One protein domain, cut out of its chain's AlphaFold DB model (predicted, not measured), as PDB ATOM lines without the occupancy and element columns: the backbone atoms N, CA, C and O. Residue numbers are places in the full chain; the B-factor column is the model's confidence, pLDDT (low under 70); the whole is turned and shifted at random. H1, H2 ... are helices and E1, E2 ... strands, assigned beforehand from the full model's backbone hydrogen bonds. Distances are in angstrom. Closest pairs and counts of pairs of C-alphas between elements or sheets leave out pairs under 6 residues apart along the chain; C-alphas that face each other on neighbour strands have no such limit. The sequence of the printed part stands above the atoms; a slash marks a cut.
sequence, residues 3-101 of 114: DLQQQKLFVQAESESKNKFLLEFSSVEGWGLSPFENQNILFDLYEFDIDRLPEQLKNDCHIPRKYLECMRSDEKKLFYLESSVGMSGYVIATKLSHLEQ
ATOM      1  N   ASP A   3     -34.236  45.252   4.493       79.94
ATOM      2  CA  ASP A   3     -34.417  46.614   3.992       79.94
ATOM      3  C   ASP A   3     -33.618  47.584   4.873       79.94
ATOM      4  O   ASP A   3     -33.985  47.868   6.016       79.94
ATOM      5  N   LEU A   4     -32.511  48.086   4.322       74.88
ATOM      6  CA  LEU A   4     -31.607  49.028   4.982       74.88
ATOM      7  C   LEU A   4     -32.237  50.405   5.224       74.88
ATOM      8  O   LEU A   4     -31.871  51.063   6.194       74.88
ATOM      9  N   GLN A   5     -33.150  50.855   4.358       71.81
ATOM     10  CA  GLN A   5     -33.757  52.183   4.477       71.81
ATOM     11  C   GLN A   5     -34.815  52.210   5.576       71.81
ATOM     12  O   GLN A   5     -34.957  53.220   6.264       71.81
ATOM     13  N   GLN A   6     -35.532  51.100   5.760       75.56
ATOM     14  CA  GLN A   6     -36.574  50.985   6.782       75.56
ATOM     15  C   GLN A   6     -36.131  50.244   8.046       75.56
ATOM     16  O   GLN A   6     -36.914  50.146   8.990       75.56
ATOM     17  N   GLN A   7     -34.900  49.721   8.073       86.56
ATOM     18  CA  GLN A   7     -34.396  48.844   9.135       86.56
ATOM     19  C   GLN A   7     -35.352  47.677   9.403       86.56
ATOM     20  O   GLN A   7     -35.718  47.395  10.545       86.56
ATOM     21  N   LYS A   8     -35.800  47.014   8.334       88.88
ATOM     22  CA  LYS A   8     -36.735  45.890   8.428       88.88
ATOM     23  C   LYS A   8     -36.087  44.601   7.978       88.88
ATOM     24  O   LYS A   8     -35.444  44.556   6.932       88.88
ATOM     25  N   LEU A   9     -36.297  43.533   8.739       86.38
ATOM     26  CA  LEU A   9     -35.917  42.186   8.334       86.38
ATOM     27  C   LEU A   9     -37.178  41.380   8.058       86.38
ATOM     28  O   LEU A   9     -38.067  41.288   8.896       86.38
ATOM     29  N   PHE A  10     -37.228  40.782   6.876       86.06
ATOM     30  CA  PHE A  10     -38.314  39.922   6.442       86.06
ATOM     31  C   PHE A  10     -37.837  38.475   6.369       86.06
ATOM     32  O   PHE A  10     -36.895  38.177   5.621       86.06
ATOM     33  N   VAL A  11     -38.509  37.585   7.094       83.75
ATOM     34  CA  VAL A  11     -38.309  36.132   7.026       83.75
ATOM     35  C   VAL A  11     -39.568  35.512   6.431       83.75
ATOM     36  O   VAL A  11     -40.668  35.716   6.937       83.75
ATOM     37  N   GLN A  12     -39.410  34.802   5.316       82.38
ATOM     38  CA  GLN A  12     -40.500  34.050   4.699       82.38
ATOM     39  C   GLN A  12     -40.528  32.653   5.299       82.38
ATOM     40  O   GLN A  12     -39.489  32.001   5.383       82.38
ATOM     41  N   ALA A  13     -41.713  32.210   5.693       74.38
ATOM     42  CA  ALA A  13     -41.953  30.875   6.209       74.38
ATOM     43  C   ALA A  13     -43.159  30.258   5.500       74.38
ATOM     44  O   ALA A  13     -44.053  30.964   5.030       74.38
ATOM     45  N   GLU A  14     -43.192  28.935   5.429       74.88
ATOM     46  CA  GLU A  14     -44.337  28.171   4.944       74.88
ATOM     47  C   GLU A  14     -44.742  27.192   6.047       74.88
ATOM     48  O   GLU A  14     -43.886  26.493   6.589       74.88
ATOM     49  N   SER A  15     -46.021  27.170   6.429       70.75
ATOM     50  CA  SER A  15     -46.509  26.167   7.382       70.75
ATOM     51  C   SER A  15     -46.718  24.815   6.711       70.75
ATOM     52  O   SER A  15     -46.790  24.706   5.489       70.75
ATOM     53  N   GLU A  16     -46.942  23.777   7.517       66.94
ATOM     54  CA  GLU A  16     -47.297  22.438   7.027       66.94
ATOM     55  C   GLU A  16     -48.551  22.430   6.130       66.94
ATOM     56  O   GLU A  16     -48.676  21.601   5.231       66.94
ATOM     57  N   SER A  17     -49.468  23.386   6.326       76.88
ATOM     58  CA  SER A  17     -50.661  23.569   5.481       76.88
ATOM     59  C   SER A  17     -50.392  24.353   4.188       76.88
ATOM     60  O   SER A  17     -51.338  24.690   3.481       76.88
ATOM     61  N   LYS A  18     -49.124  24.647   3.868       75.25
ATOM     62  CA  LYS A  18     -48.675  25.477   2.733       75.25
ATOM     63  C   LYS A  18     -49.130  26.934   2.779       75.25
ATOM     64  O   LYS A  18     -49.101  27.633   1.764       75.25
ATOM     65  N   ASN A  19     -49.532  27.413   3.954       78.00
ATOM     66  CA  ASN A  19     -49.789  28.833   4.138       78.00
ATOM     67  C   ASN A  19     -48.443  29.544   4.207       78.00
ATOM     68  O   ASN A  19     -47.557  29.141   4.962       78.00
ATOM     69  N   LYS A  20     -48.290  30.590   3.400       79.38
ATOM     70  CA  LYS A  20     -47.082  31.407   3.393       79.38
ATOM     71  C   LYS A  20     -47.244  32.548   4.380       79.38
ATOM     72  O   LYS A  20     -48.230  33.283   4.350       79.38
ATOM     73  N   PHE A  21     -46.245  32.702   5.230       79.19
ATOM     74  CA  PHE A  21     -46.174  33.749   6.229       79.19
ATOM     75  C   PHE A  21     -44.966  34.619   5.949       79.19
ATOM     76  O   PHE A  21     -43.888  34.141   5.579       79.19
ATOM     77  N   LEU A  22     -45.152  35.915   6.152       85.88
ATOM     78  CA  LEU A  22     -44.061  36.865   6.184       85.88
ATOM     79  C   LEU A  22     -43.927  37.375   7.616       85.88
ATOM     80  O   LEU A  22     -44.815  38.060   8.124       85.88
ATOM     81  N   LEU A  23     -42.817  37.028   8.260       87.75
ATOM     82  CA  LEU A  23     -42.418  37.622   9.527       87.75
ATOM     83  C   LEU A  23     -41.678  38.922   9.221       87.75
ATOM     84  O   LEU A  23     -40.641  38.907   8.556       87.75
ATOM     85  N   GLU A  24     -42.225  40.038   9.687       91.31
ATOM     86  CA  GLU A  24     -41.620  41.361   9.592       91.31
ATOM     87  C   GLU A  24     -41.095  41.775  10.967       91.31
ATOM     88  O   GLU A  24     -41.866  41.966  11.910       91.31
ATOM     89  N   PHE A  25     -39.782  41.963  11.059       91.50
ATOM     90  CA  PHE A  25     -39.114  42.579  12.198       91.50
ATOM     91  C   PHE A  25     -38.844  44.050  11.880       91.50
ATOM     92  O   PHE A  25     -38.249  44.355  10.845       91.50
ATOM     93  N   SER A  26     -39.268  44.956  12.759       91.56
ATOM     94  CA  SER A  26     -39.124  46.410  12.594       91.56
ATOM     95  C   SER A  26     -38.018  47.001  13.470       91.56
ATOM     96  O   SER A  26     -37.770  46.513  14.573       91.56
ATOM     97  N   SER A  27     -37.390  48.080  12.985       91.31
ATOM     98  CA  SER A  27     -36.291  48.788  13.666       91.31
ATOM     99  C   SER A  27     -35.175  47.836  14.110       91.31
ATOM    100  O   SER A  27     -34.768  47.806  15.273       91.31
ATOM    101  N   VAL A  28     -34.734  47.005  13.167       91.25
ATOM    102  CA  VAL A  28     -33.726  45.970  13.375       91.25
ATOM    103  C   VAL A  28     -32.357  46.610  13.575       91.25
ATOM    104  O   VAL A  28     -31.845  47.307  12.702       91.25
ATOM    105  N   GLU A  29     -31.747  46.322  14.718       91.31
ATOM    106  CA  GLU A  29     -30.399  46.780  15.071       91.31
ATOM    107  C   GLU A  29     -29.321  45.793  14.595       91.31
ATOM    108  O   GLU A  29     -28.188  46.149  14.258       91.31
ATOM    109  N   GLY A  30     -29.674  44.511  14.562       89.25
ATOM    110  CA  GLY A  30     -28.764  43.450  14.178       89.25
ATOM    111  C   GLY A  30     -29.447  42.101  14.126       89.25
ATOM    112  O   GLY A  30     -30.508  41.894  14.712       89.25
ATOM    113  N   TRP A  31     -28.822  41.179  13.412       90.81
ATOM    114  CA  TRP A  31     -29.260  39.798  13.327       90.81
ATOM    115  C   TRP A  31     -28.057  38.898  13.057       90.81
ATOM    116  O   TRP A  31     -27.092  39.307  12.410       90.81
ATOM    117  N   GLY A  32     -28.121  37.678  13.573       88.31
ATOM    118  CA  GLY A  32     -27.150  36.620  13.335       88.31
ATOM    119  C   GLY A  32     -27.921  35.354  13.028       88.31
ATOM    120  O   GLY A  32     -28.357  34.667  13.943       88.31
ATOM    121  N   LEU A  33     -28.152  35.100  11.743       83.00
ATOM    122  CA  LEU A  33     -28.888  33.936  11.274       83.00
ATOM    123  C   LEU A  33     -27.898  32.955  10.660       83.00
ATOM    124  O   LEU A  33     -27.113  33.340   9.790       83.00
ATOM    125  N   SER A  34     -27.950  31.699  11.103       77.56
ATOM    126  CA  SER A  34     -27.254  30.616  10.411       77.56
ATOM    127  C   SER A  34     -27.715  30.564   8.947       77.56
ATOM    128  O   SER A  34     -28.872  30.892   8.665       77.56
ATOM    129  N   PRO A  35     -26.840  30.198   7.993       67.25
ATOM    130  CA  PRO A  35     -27.227  30.091   6.595       67.25
ATOM    131  C   PRO A  35     -28.315  29.027   6.453       67.25
ATOM    132  O   PRO A  35     -28.044  27.832   6.487       67.25
ATOM    133  N   PHE A  36     -29.552  29.486   6.289       64.31
ATOM    134  CA  PHE A  36     -30.660  28.639   5.890       64.31
ATOM    135  C   PHE A  36     -30.450  28.301   4.417       64.31
ATOM    136  O   PHE A  36     -30.731  29.112   3.532       64.31
ATOM    137  N   GLU A  37     -29.920  27.118   4.125       57.97
ATOM    138  CA  GLU A  37     -30.177  26.537   2.810       57.97
ATOM    139  C   GLU A  37     -31.699  26.382   2.644       57.97
ATOM    140  O   GLU A  37     -32.409  26.266   3.642       57.97
ATOM    141  N   ASN A  38     -32.216  26.410   1.407       56.56
ATOM    142  CA  ASN A  38     -33.640  26.189   1.111       56.56
ATOM    143  C   ASN A  38     -34.066  24.788   1.582       56.56
ATOM    144  O   ASN A  38     -34.106  23.835   0.804       56.56
ATOM    145  N   GLN A  39     -34.355  24.661   2.867       59.34
ATOM    146  CA  GLN A  39     -34.747  23.435   3.528       59.34
ATOM    147  C   GLN A  39     -36.074  23.691   4.236       59.34
ATOM    148  O   GLN A  39     -36.321  24.772   4.775       59.34
ATOM    149  N   ASN A  40     -36.944  22.684   4.214       65.38
ATOM    150  CA  ASN A  40     -38.202  22.698   4.950       65.38
ATOM    151  C   ASN A  40     -37.881  22.541   6.437       65.38
ATOM    152  O   ASN A  40     -37.770  21.424   6.939       65.38
ATOM    153  N   ILE A  41     -37.656  23.662   7.109       69.94
ATOM    154  CA  ILE A  41     -37.226  23.694   8.500       69.94
ATOM    155  C   ILE A  41     -38.398  24.157   9.355       69.94
ATOM    156  O   ILE A  41     -38.925  25.252   9.159       69.94
ATOM    157  N   LEU A  42     -38.774  23.328  10.325       74.69
ATOM    158  CA  LEU A  42     -39.612  23.766  11.435       74.69
ATOM    159  C   LEU A  42     -38.733  24.541  12.416       74.69
ATOM    160  O   LEU A  42     -37.658  24.065  12.798       74.69
ATOM    161  N   PHE A  43     -39.190  25.728  12.798       79.81
ATOM    162  CA  PHE A  43     -38.522  26.548  13.792       79.81
ATOM    163  C   PHE A  43     -39.523  27.099  14.799       79.81
ATOM    164  O   PHE A  43     -40.655  27.436  14.449       79.81
ATOM    165  N   ASP A  44     -39.056  27.222  16.032       85.12
ATOM    166  CA  ASP A  44     -39.721  27.940  17.100       85.12
ATOM    167  C   ASP A  44     -39.151  29.357  17.187       85.12
ATOM    168  O   ASP A  44     -37.976  29.611  16.893       85.12
ATOM    169  N   LEU A  45     -40.007  30.304  17.569       87.81
ATOM    170  CA  LEU A  45     -39.638  31.701  17.738       87.81
ATOM    171  C   LEU A  45     -39.886  32.122  19.181       87.81
ATOM    172  O   LEU A  45     -41.026  32.141  19.647       87.81
ATOM    173  N   TYR A  46     -38.815  32.509  19.863       90.88
ATOM    174  CA  TYR A  46     -38.850  32.972  21.244       90.88
ATOM    175  C   TYR A  46     -38.555  34.466  21.323       90.88
ATOM    176  O   TYR A  46     -37.734  34.987  20.570       90.88
ATOM    177  N   GLU A  47     -39.198  35.150  22.263       93.38
ATOM    178  CA  GLU A  47     -39.023  36.582  22.504       93.38
ATOM    179  C   GLU A  47     -38.464  36.810  23.910       93.38
ATOM    180  O   GLU A  47     -39.000  36.298  24.895       93.38
ATOM    181  N   PHE A  48     -37.393  37.602  24.003       92.88
ATOM    182  CA  PHE A  48     -36.717  37.907  25.258       92.88
ATOM    183  C   PHE A  48     -36.458  39.406  25.421       92.88
ATOM    184  O   PHE A  48     -35.815  40.046  24.583       92.88
ATOM    185  N   ASP A  49     -36.874  39.933  26.570       91.50
ATOM    186  CA  ASP A  49     -36.340  41.177  27.122       91.50
ATOM    187  C   ASP A  49     -34.940  40.935  27.706       91.50
ATOM    188  O   ASP A  49     -34.594  39.808  28.079       91.50
ATOM    189  N   ILE A  50     -34.135  41.992  27.852       89.75
ATOM    190  CA  ILE A  50     -32.748  41.867  28.333       89.75
ATOM    191  C   ILE A  50     -32.639  41.194  29.710       89.75
ATOM    192  O   ILE A  50     -31.713  40.413  29.938       89.75
ATOM    193  N   ASP A  51     -33.602  41.453  30.596       90.06
ATOM    194  CA  ASP A  51     -33.632  40.915  31.961       90.06
ATOM    195  C   ASP A  51     -34.044  39.439  32.010       90.06
ATOM    196  O   ASP A  51     -33.800  38.749  32.998       90.06
ATOM    197  N   ARG A  52     -34.676  38.950  30.939       90.81
ATOM    198  CA  ARG A  52     -35.151  37.568  30.800       90.81
ATOM    199  C   ARG A  52     -34.307  36.749  29.831       90.81
ATOM    200  O   ARG A  52     -34.559  35.558  29.684       90.81
ATOM    201  N   LEU A  53     -33.321  37.368  29.180       90.56
ATOM    202  CA  LEU A  53     -32.447  36.712  28.217       90.56
ATOM    203  C   LEU A  53     -31.480  35.753  28.938       90.56
ATOM    204  O   LEU A  53     -30.626  36.228  29.700       90.56
ATOM    205  N   PRO A  54     -31.555  34.432  28.685       91.12
ATOM    206  CA  PRO A  54     -30.679  33.464  29.335       91.12
ATOM    207  C   PRO A  54     -29.202  33.719  29.014       91.12
ATOM    208  O   PRO A  54     -28.839  33.987  27.870       91.12
ATOM    209  N   GLU A  55     -28.327  33.589  30.014       87.94
ATOM    210  CA  GLU A  55     -26.876  33.774  29.833       87.94
ATOM    211  C   GLU A  55     -26.278  32.795  28.814       87.94
ATOM    212  O   GLU A  55     -25.381  33.158  28.059       87.94
ATOM    213  N   GLN A  56     -26.805  31.569  28.746       87.38
ATOM    214  CA  GLN A  56     -26.398  30.570  27.752       87.38
ATOM    215  C   GLN A  56     -26.601  31.095  26.326       87.38
ATOM    216  O   GLN A  56     -25.657  31.138  25.548       87.38
ATOM    217  N   LEU A  57     -27.783  31.642  26.038       86.56
ATOM    218  CA  LEU A  57     -28.127  32.225  24.740       86.56
ATOM    219  C   LEU A  57     -27.212  33.390  24.341       86.56
ATOM    220  O   LEU A  57     -26.845  33.512  23.173       86.56
ATOM    221  N   LYS A  58     -26.800  34.229  25.301       85.44
ATOM    222  CA  LYS A  58     -25.848  35.327  25.040       85.44
ATOM    223  C   LYS A  58     -24.508  34.804  24.528       85.44
ATOM    224  O   LYS A  58     -23.930  35.400  23.617       85.44
ATOM    225  N   ASN A  59     -24.046  33.701  25.110       83.19
ATOM    226  CA  ASN A  59     -22.774  33.078  24.772       83.19
ATOM    227  C   ASN A  59     -22.865  32.281  23.469       83.19
ATOM    228  O   ASN A  59     -22.045  32.498  22.581       83.19
ATOM    229  N   ASP A  60     -23.885  31.435  23.330       84.19
ATOM    230  CA  ASP A  60     -24.041  30.514  22.199       84.19
ATOM    231  C   ASP A  60     -24.267  31.262  20.879       84.19
ATOM    232  O   ASP A  60     -23.701  30.915  19.846       84.19
ATOM    233  N   CYS A  61     -25.045  32.347  20.909       82.69
ATOM    234  CA  CYS A  61     -25.265  33.202  19.741       82.69
ATOM    235  C   CYS A  61     -24.155  34.240  19.519       82.69
ATOM    236  O   CYS A  61     -24.245  35.028  18.574       82.69
ATOM    237  N   HIS A  62     -23.140  34.285  20.392       84.31
ATOM    238  CA  HIS A  62     -22.065  35.280  20.372       84.31
ATOM    239  C   HIS A  62     -22.581  36.715  20.178       84.31
ATOM    240  O   HIS A  62     -22.062  37.472  19.352       84.31
ATOM    241  N   ILE A  63     -23.630  37.093  20.914       86.25
ATOM    242  CA  ILE A  63     -24.335  38.358  20.686       86.25
ATOM    243  C   ILE A  63     -23.388  39.527  20.992       86.25
ATOM    244  O   ILE A  63     -22.934  39.667  22.133       86.25
ATOM    245  N   PRO A  64     -23.096  40.411  20.017       88.31
ATOM    246  CA  PRO A  64     -22.254  41.573  20.253       88.31
ATOM    247  C   PRO A  64     -22.775  42.436  21.402       88.31
ATOM    248  O   PRO A  64     -23.949  42.807  21.440       88.31
ATOM    249  N   ARG A  65     -21.868  42.845  22.296       88.19
ATOM    250  CA  ARG A  65     -22.197  43.662  23.477       88.19
ATOM    251  C   ARG A  65     -23.003  44.922  23.141       88.19
ATOM    252  O   ARG A  65     -23.927  45.248  23.877       88.19
ATOM    253  N   LYS A  66     -22.712  45.571  22.008       89.06
ATOM    254  CA  LYS A  66     -23.462  46.741  21.523       89.06
ATOM    255  C   LYS A  66     -24.971  46.480  21.415       89.06
ATOM    256  O   LYS A  66     -25.760  47.351  21.742       89.06
ATOM    257  N   TYR A  67     -25.381  45.275  21.020       89.38
ATOM    258  CA  TYR A  67     -26.794  44.933  20.874       89.38
ATOM    259  C   TYR A  67     -27.465  44.688  22.219       89.38
ATOM    260  O   TYR A  67     -28.595  45.122  22.426       89.38
ATOM    261  N   LEU A  68     -26.744  44.071  23.157       88.62
ATOM    262  CA  LEU A  68     -27.209  43.936  24.537       88.62
ATOM    263  C   LEU A  68     -27.379  45.308  25.205       88.62
ATOM    264  O   LEU A  68     -28.295  45.492  25.997       88.62
ATOM    265  N   GLU A  69     -26.514  46.272  24.884       89.25
ATOM    266  CA  GLU A  69     -26.635  47.657  25.351       89.25
ATOM    267  C   GLU A  69     -27.846  48.361  24.719       89.25
ATOM    268  O   GLU A  69     -28.617  48.977  25.453       89.25
ATOM    269  N   CYS A  70     -28.099  48.182  23.417       86.25
ATOM    270  CA  CYS A  70     -29.302  48.707  22.759       86.25
ATOM    271  C   CYS A  70     -30.605  48.175  23.376       86.25
ATOM    272  O   CYS A  70     -31.558  48.929  23.522       86.25
ATOM    273  N   MET A  71     -30.654  46.903  23.782       89.50
ATOM    274  CA  MET A  71     -31.827  46.335  24.469       89.50
ATOM    275  C   MET A  71     -32.067  46.925  25.869       89.50
ATOM    276  O   MET A  71     -33.143  46.749  26.427       89.50
ATOM    277  N   ARG A  72     -31.067  47.579  26.475       86.50
ATOM    278  CA  ARG A  72     -31.211  48.247  27.782       86.50
ATOM    279  C   ARG A  72     -31.679  49.690  27.655       86.50
ATOM    280  O   ARG A  72     -32.267  50.208  28.598       86.50
ATOM    281  N   SER A  73     -31.341  50.354  26.550       78.69
ATOM    282  CA  SER A  73     -31.644  51.769  26.323       78.69
ATOM    283  C   SER A  73     -32.909  51.996  25.501       78.69
ATOM    284  O   SER A  73     -33.550  53.029  25.668       78.69
ATOM    285  N   ASP A  74     -33.258  51.045  24.635       70.81
ATOM    286  CA  ASP A  74     -34.407  51.108  23.736       70.81
ATOM    287  C   ASP A  74     -35.433  50.021  24.097       70.81
ATOM    288  O   ASP A  74     -35.094  49.013  24.713       70.81
ATOM    289  N   GLU A  75     -36.675  50.153  23.621       84.81
ATOM    290  CA  GLU A  75     -37.711  49.099  23.668       84.81
ATOM    291  C   GLU A  75     -37.402  47.928  22.700       84.81
ATOM    292  O   GLU A  75     -38.281  47.397  22.019       84.81
ATOM    293  N   LYS A  76     -36.123  47.554  22.568       90.81
ATOM    294  CA  LYS A  76     -35.638  46.491  21.685       90.81
ATOM    295  C   LYS A  76     -35.599  45.160  22.424       90.81
ATOM    296  O   LYS A  76     -35.139  45.062  23.558       90.81
ATOM    297  N   LYS A  77     -36.011  44.117  21.716       93.69
ATOM    298  CA  LYS A  77     -36.075  42.739  22.191       93.69
ATOM    299  C   LYS A  77     -35.215  41.837  21.329       93.69
ATOM    300  O   LYS A  77     -34.909  42.158  20.177       93.69
ATOM    301  N   LEU A  78     -34.845  40.696  21.897       94.19
ATOM    302  CA  LEU A  78     -34.227  39.615  21.154       94.19
ATOM    303  C   LEU A  78     -35.298  38.619  20.729       94.19
ATOM    304  O   LEU A  78     -36.006  38.064  21.566       94.19
ATOM    305  N   PHE A  79     -35.360  38.363  19.432       92.94
ATOM    306  CA  PHE A  79     -36.138  37.292  18.836       92.94
ATOM    307  C   PHE A  79     -35.188  36.158  18.465       92.94
ATOM    308  O   PHE A  79     -34.330  36.338  17.601       92.94
ATOM    309  N   TYR A  80     -35.305  35.019  19.137       91.94
ATOM    310  CA  TYR A  80     -34.481  33.840  18.895       91.94
ATOM    311  C   TYR A  80     -35.246  32.844  18.034       91.94
ATOM    312  O   TYR A  80     -36.347  32.433  18.392       91.94
ATOM    313  N   LEU A  81     -34.654  32.474  16.905       89.12
ATOM    314  CA  LEU A  81     -35.124  31.420  16.025       89.12
ATOM    315  C   LEU A  81     -34.369  30.148  16.391       89.12
ATOM    316  O   LEU A  81     -33.157  30.066  16.181       89.12
ATOM    317  N   GLU A  82     -35.081  29.157  16.911       86.75
ATOM    318  CA  GLU A  82     -34.545  27.827  17.179       86.75
ATOM    319  C   GLU A  82     -35.081  26.863  16.130       86.75
ATOM    320  O   GLU A  82     -36.291  26.722  15.998       86.75
ATOM    321  N   SER A  83     -34.209  26.193  15.375       81.62
ATOM    322  CA  SER A  83     -34.662  25.156  14.448       81.62
ATOM    323  C   SER A  83     -34.259  23.753  14.859       81.62
ATOM    324  O   SER A  83     -33.216  23.526  15.475       81.62
ATOM    325  N   SER A  84     -35.064  22.792  14.412       73.12
ATOM    326  CA  SER A  84     -34.895  21.362  14.683       73.12
ATOM    327  C   SER A  84     -33.626  20.738  14.090       73.12
ATOM    328  O   SER A  84     -33.230  19.649  14.503       73.12
ATOM    329  N   VAL A  85     -32.966  21.409  13.143       69.50
ATOM    330  CA  VAL A  85     -31.785  20.896  12.422       69.50
ATOM    331  C   VAL A  85     -30.488  21.615  12.804       69.50
ATOM    332  O   VAL A  85     -29.512  21.588  12.059       69.50
ATOM    333  N   GLY A  86     -30.464  22.274  13.967       64.31
ATOM    334  CA  GLY A  86     -29.274  22.963  14.471       64.31
ATOM    335  C   GLY A  86     -28.969  24.290  13.769       64.31
ATOM    336  O   GLY A  86     -27.879  24.829  13.929       64.31
ATOM    337  N   MET A  87     -29.921  24.834  13.005       69.94
ATOM    338  CA  MET A  87     -29.827  26.182  12.445       69.94
ATOM    339  C   MET A  87     -30.572  27.151  13.353       69.94
ATOM    340  O   MET A  87     -31.783  27.316  13.230       69.94
ATOM    341  N   SER A  88     -29.869  27.771  14.288       82.81
ATOM    342  CA  SER A  88     -30.451  28.816  15.120       82.81
ATOM    343  C   SER A  88     -29.977  30.198  14.694       82.81
ATOM    344  O   SER A  88     -29.049  30.362  13.889       82.81
ATOM    345  N   GLY A  89     -30.651  31.216  15.205       88.31
ATOM    346  CA  GLY A  89     -30.226  32.583  15.008       88.31
ATOM    347  C   GLY A  89     -31.031  33.566  15.825       88.31
ATOM    348  O   GLY A  89     -32.003  33.212  16.480       88.31
ATOM    349  N   TYR A  90     -30.624  34.824  15.785       91.50
ATOM    350  CA  TYR A  90     -31.298  35.878  16.524       91.50
ATOM    351  C   TYR A  90     -31.527  37.114  15.668       91.50
ATOM    352  O   TYR A  90     -30.788  37.393  14.719       91.50
ATOM    353  N   VAL A  91     -32.535  37.887  16.056       92.81
ATOM    354  CA  VAL A  91     -32.851  39.209  15.523       92.81
ATOM    355  C   VAL A  91     -33.071  40.154  16.699       92.81
ATOM    356  O   VAL A  91     -33.796  39.828  17.632       92.81
ATOM    357  N   ILE A  92     -32.451  41.329  16.659       93.38
ATOM    358  CA  ILE A  92     -32.645  42.399  17.641       93.38
ATOM    359  C   ILE A  92     -33.524  43.459  16.995       93.38
ATOM    360  O   ILE A  92     -33.096  44.109  16.040       93.38
ATOM    361  N   ALA A  93     -34.746  43.615  17.489       93.81
ATOM    362  CA  ALA A  93     -35.764  44.467  16.880       93.81
ATOM    363  C   ALA A  93     -36.721  45.021  17.942       93.81
ATOM    364  O   ALA A  93     -36.809  44.484  19.042       93.81
ATOM    365  N   THR A  94     -37.459  46.082  17.624       92.94
ATOM    366  CA  THR A  94     -38.477  46.632  18.543       92.94
ATOM    367  C   THR A  94     -39.785  45.858  18.480       92.94
ATOM    368  O   THR A  94     -40.506  45.742  19.468       92.94
ATOM    369  N   LYS A  95     -40.112  45.319  17.303       90.38
ATOM    370  CA  LYS A  95     -41.402  44.685  17.056       90.38
ATOM    371  C   LYS A  95     -41.290  43.565  16.037       90.38
ATOM    372  O   LYS A  95     -40.613  43.713  15.020       90.38
ATOM    373  N   LEU A  96     -42.045  42.504  16.296       90.25
ATOM    374  CA  LEU A  96     -42.406  41.476  15.333       90.25
ATOM    375  C   LEU A  96     -43.874  41.648  14.926       90.25
ATOM    376  O   LEU A  96     -44.756  41.820  15.769       90.25
ATOM    377  N   SER A  97     -44.141  41.556  13.632       88.38
ATOM    378  CA  SER A  97     -45.481  41.405  13.067       88.38
ATOM    379  C   SER A  97     -45.496  40.237  12.090       88.38
ATOM    380  O   SER A  97     -44.543  40.054  11.336       88.38
ATOM    381  N   HIS A  98     -46.575  39.458  12.091       77.94
ATOM    382  CA  HIS A  98     -46.809  38.440  11.072       77.94
ATOM    383  C   HIS A  98     -47.852  38.957  10.084       77.94
ATOM    384  O   HIS A  98     -48.877  39.515  10.476       77.94
ATOM    385  N   LEU A  99     -47.575  38.776   8.800       65.56
ATOM    386  CA  LEU A  99     -48.538  38.966   7.729       65.56
ATOM    387  C   LEU A  99     -48.861  37.586   7.166       65.56
ATOM    388  O   LEU A  99     -47.980  36.902   6.635       65.56
ATOM    389  N   GLU A 100     -50.119  37.171   7.289       62.19
ATOM    390  CA  GLU A 100     -50.627  36.045   6.514       62.19
ATOM    391  C   GLU A 100     -50.702  36.489   5.053       62.19
ATOM    392  O   GLU A 100     -51.416  37.439   4.720       62.19
ATOM    393  N   GLN A 101     -49.958  35.830   4.162       54.91
ATOM    394  CA  GLN A 101     -50.226  35.999   2.741       54.91
ATOM    395  C   GLN A 101     -51.482  35.195   2.418       54.91
ATOM    396  O   GLN A 101     -51.411  34.010   2.093       54.91
TER     397      GLN A 101
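What this domain is: This is residues 3 to 101 of the 114 residues of an uncharacterized protein of Parachlamydia acanthamoebae (strain UV7) (UniProt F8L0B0). Two antiparallel sheets are stacked partly face to face as a small sandwich, four strands E3, E6, E5 and E4 in one and three strands E1, E2 and E7 in the other. Their strands cross at 35 degrees, and two short helices, H1 and H2, lie on the side of the larger sheet away from the smaller one, with H2 over its E6 and E5. The printed part has 99 residues, with the named elements in the order E1, E2, E3, E4, H1, H2, E5, E6, E7, and its class is mixed, helices and strands. It is compact, with a radius of gyration of the C-alphas of 13.5 A and spans of 39 by 29 by 21 A.

Where its parts are: E1 is residues 8 to 14, 19.6 A long, and begins at C-alpha 8, (-36.735, 45.890, 8.428). E2 is residues 20 to 26, 19.3 A; E3 is residues 30 to 33, 9.9 A; E4 is residues 43 to 48, 16.2 A. H1 is residues 55 to 60, 8.8 A, and H2 is residues 65 to 73, 12.8 A, with C-alpha 65 at (-22.197, 43.662, 23.477). E5 is residues 77 to 83, 19.3 A; E6 is residues 89 to 93, 13.2 A; E7 is residues 95 to 100, 16.5 A, ending at C-alpha 100, (-50.627, 36.045, 6.514).

How they stand to each other: The larger sheet runs E3, E6, E5, E4. N 90 and O 32 of E6 and E3 are 2.9 A apart, N 79 and O 91 of the hairpin E5 and E6 2.8 A, and N 46 and O 80 of E4 and E5 2.9 A, within hydrogen-bond range. The smaller sheet runs E1, E2, E7; N 11 and O 23 of the hairpin E1 and E2 are 2.9 A apart, and N 24 and O 97 of E2 and E7 2.8 A. The facing parts of the two sheets are 10.6 A centre to centre; the closest C-alphas of E2 and E6, Ser 26 and Ala 93, are 5.8 A apart. H2 is on the larger sheet at a height of 9.4 A, over E6 and, only just, with 3 C-alphas, over E5; it runs only just slantwise to the strands, at 33 degrees to E6 on the local plane. The closest C-alphas of H2 and E6, Tyr 67 and Ile 92, are 7.1 A apart. H1 is only just not on this sheet, with 4 pairs of C-alphas within 10 A, and is apart from H2. Every O i to N i+4 pair is within hydrogen-bond range in H1, and 4 of 5 in H2.

The domain as a whole: The C-alphas farthest apart are those of Ser 17 and Ser 73, 39.9 A. The printed part has no cut, and no link is long. The chain changes sheet at the tight links E2 to E3 and E6 to E7. Mean pLDDT of the printed part is 82.7; it is under 70 at residue 16 and residues 35 to 41, 85 to 87 and 99 to 101.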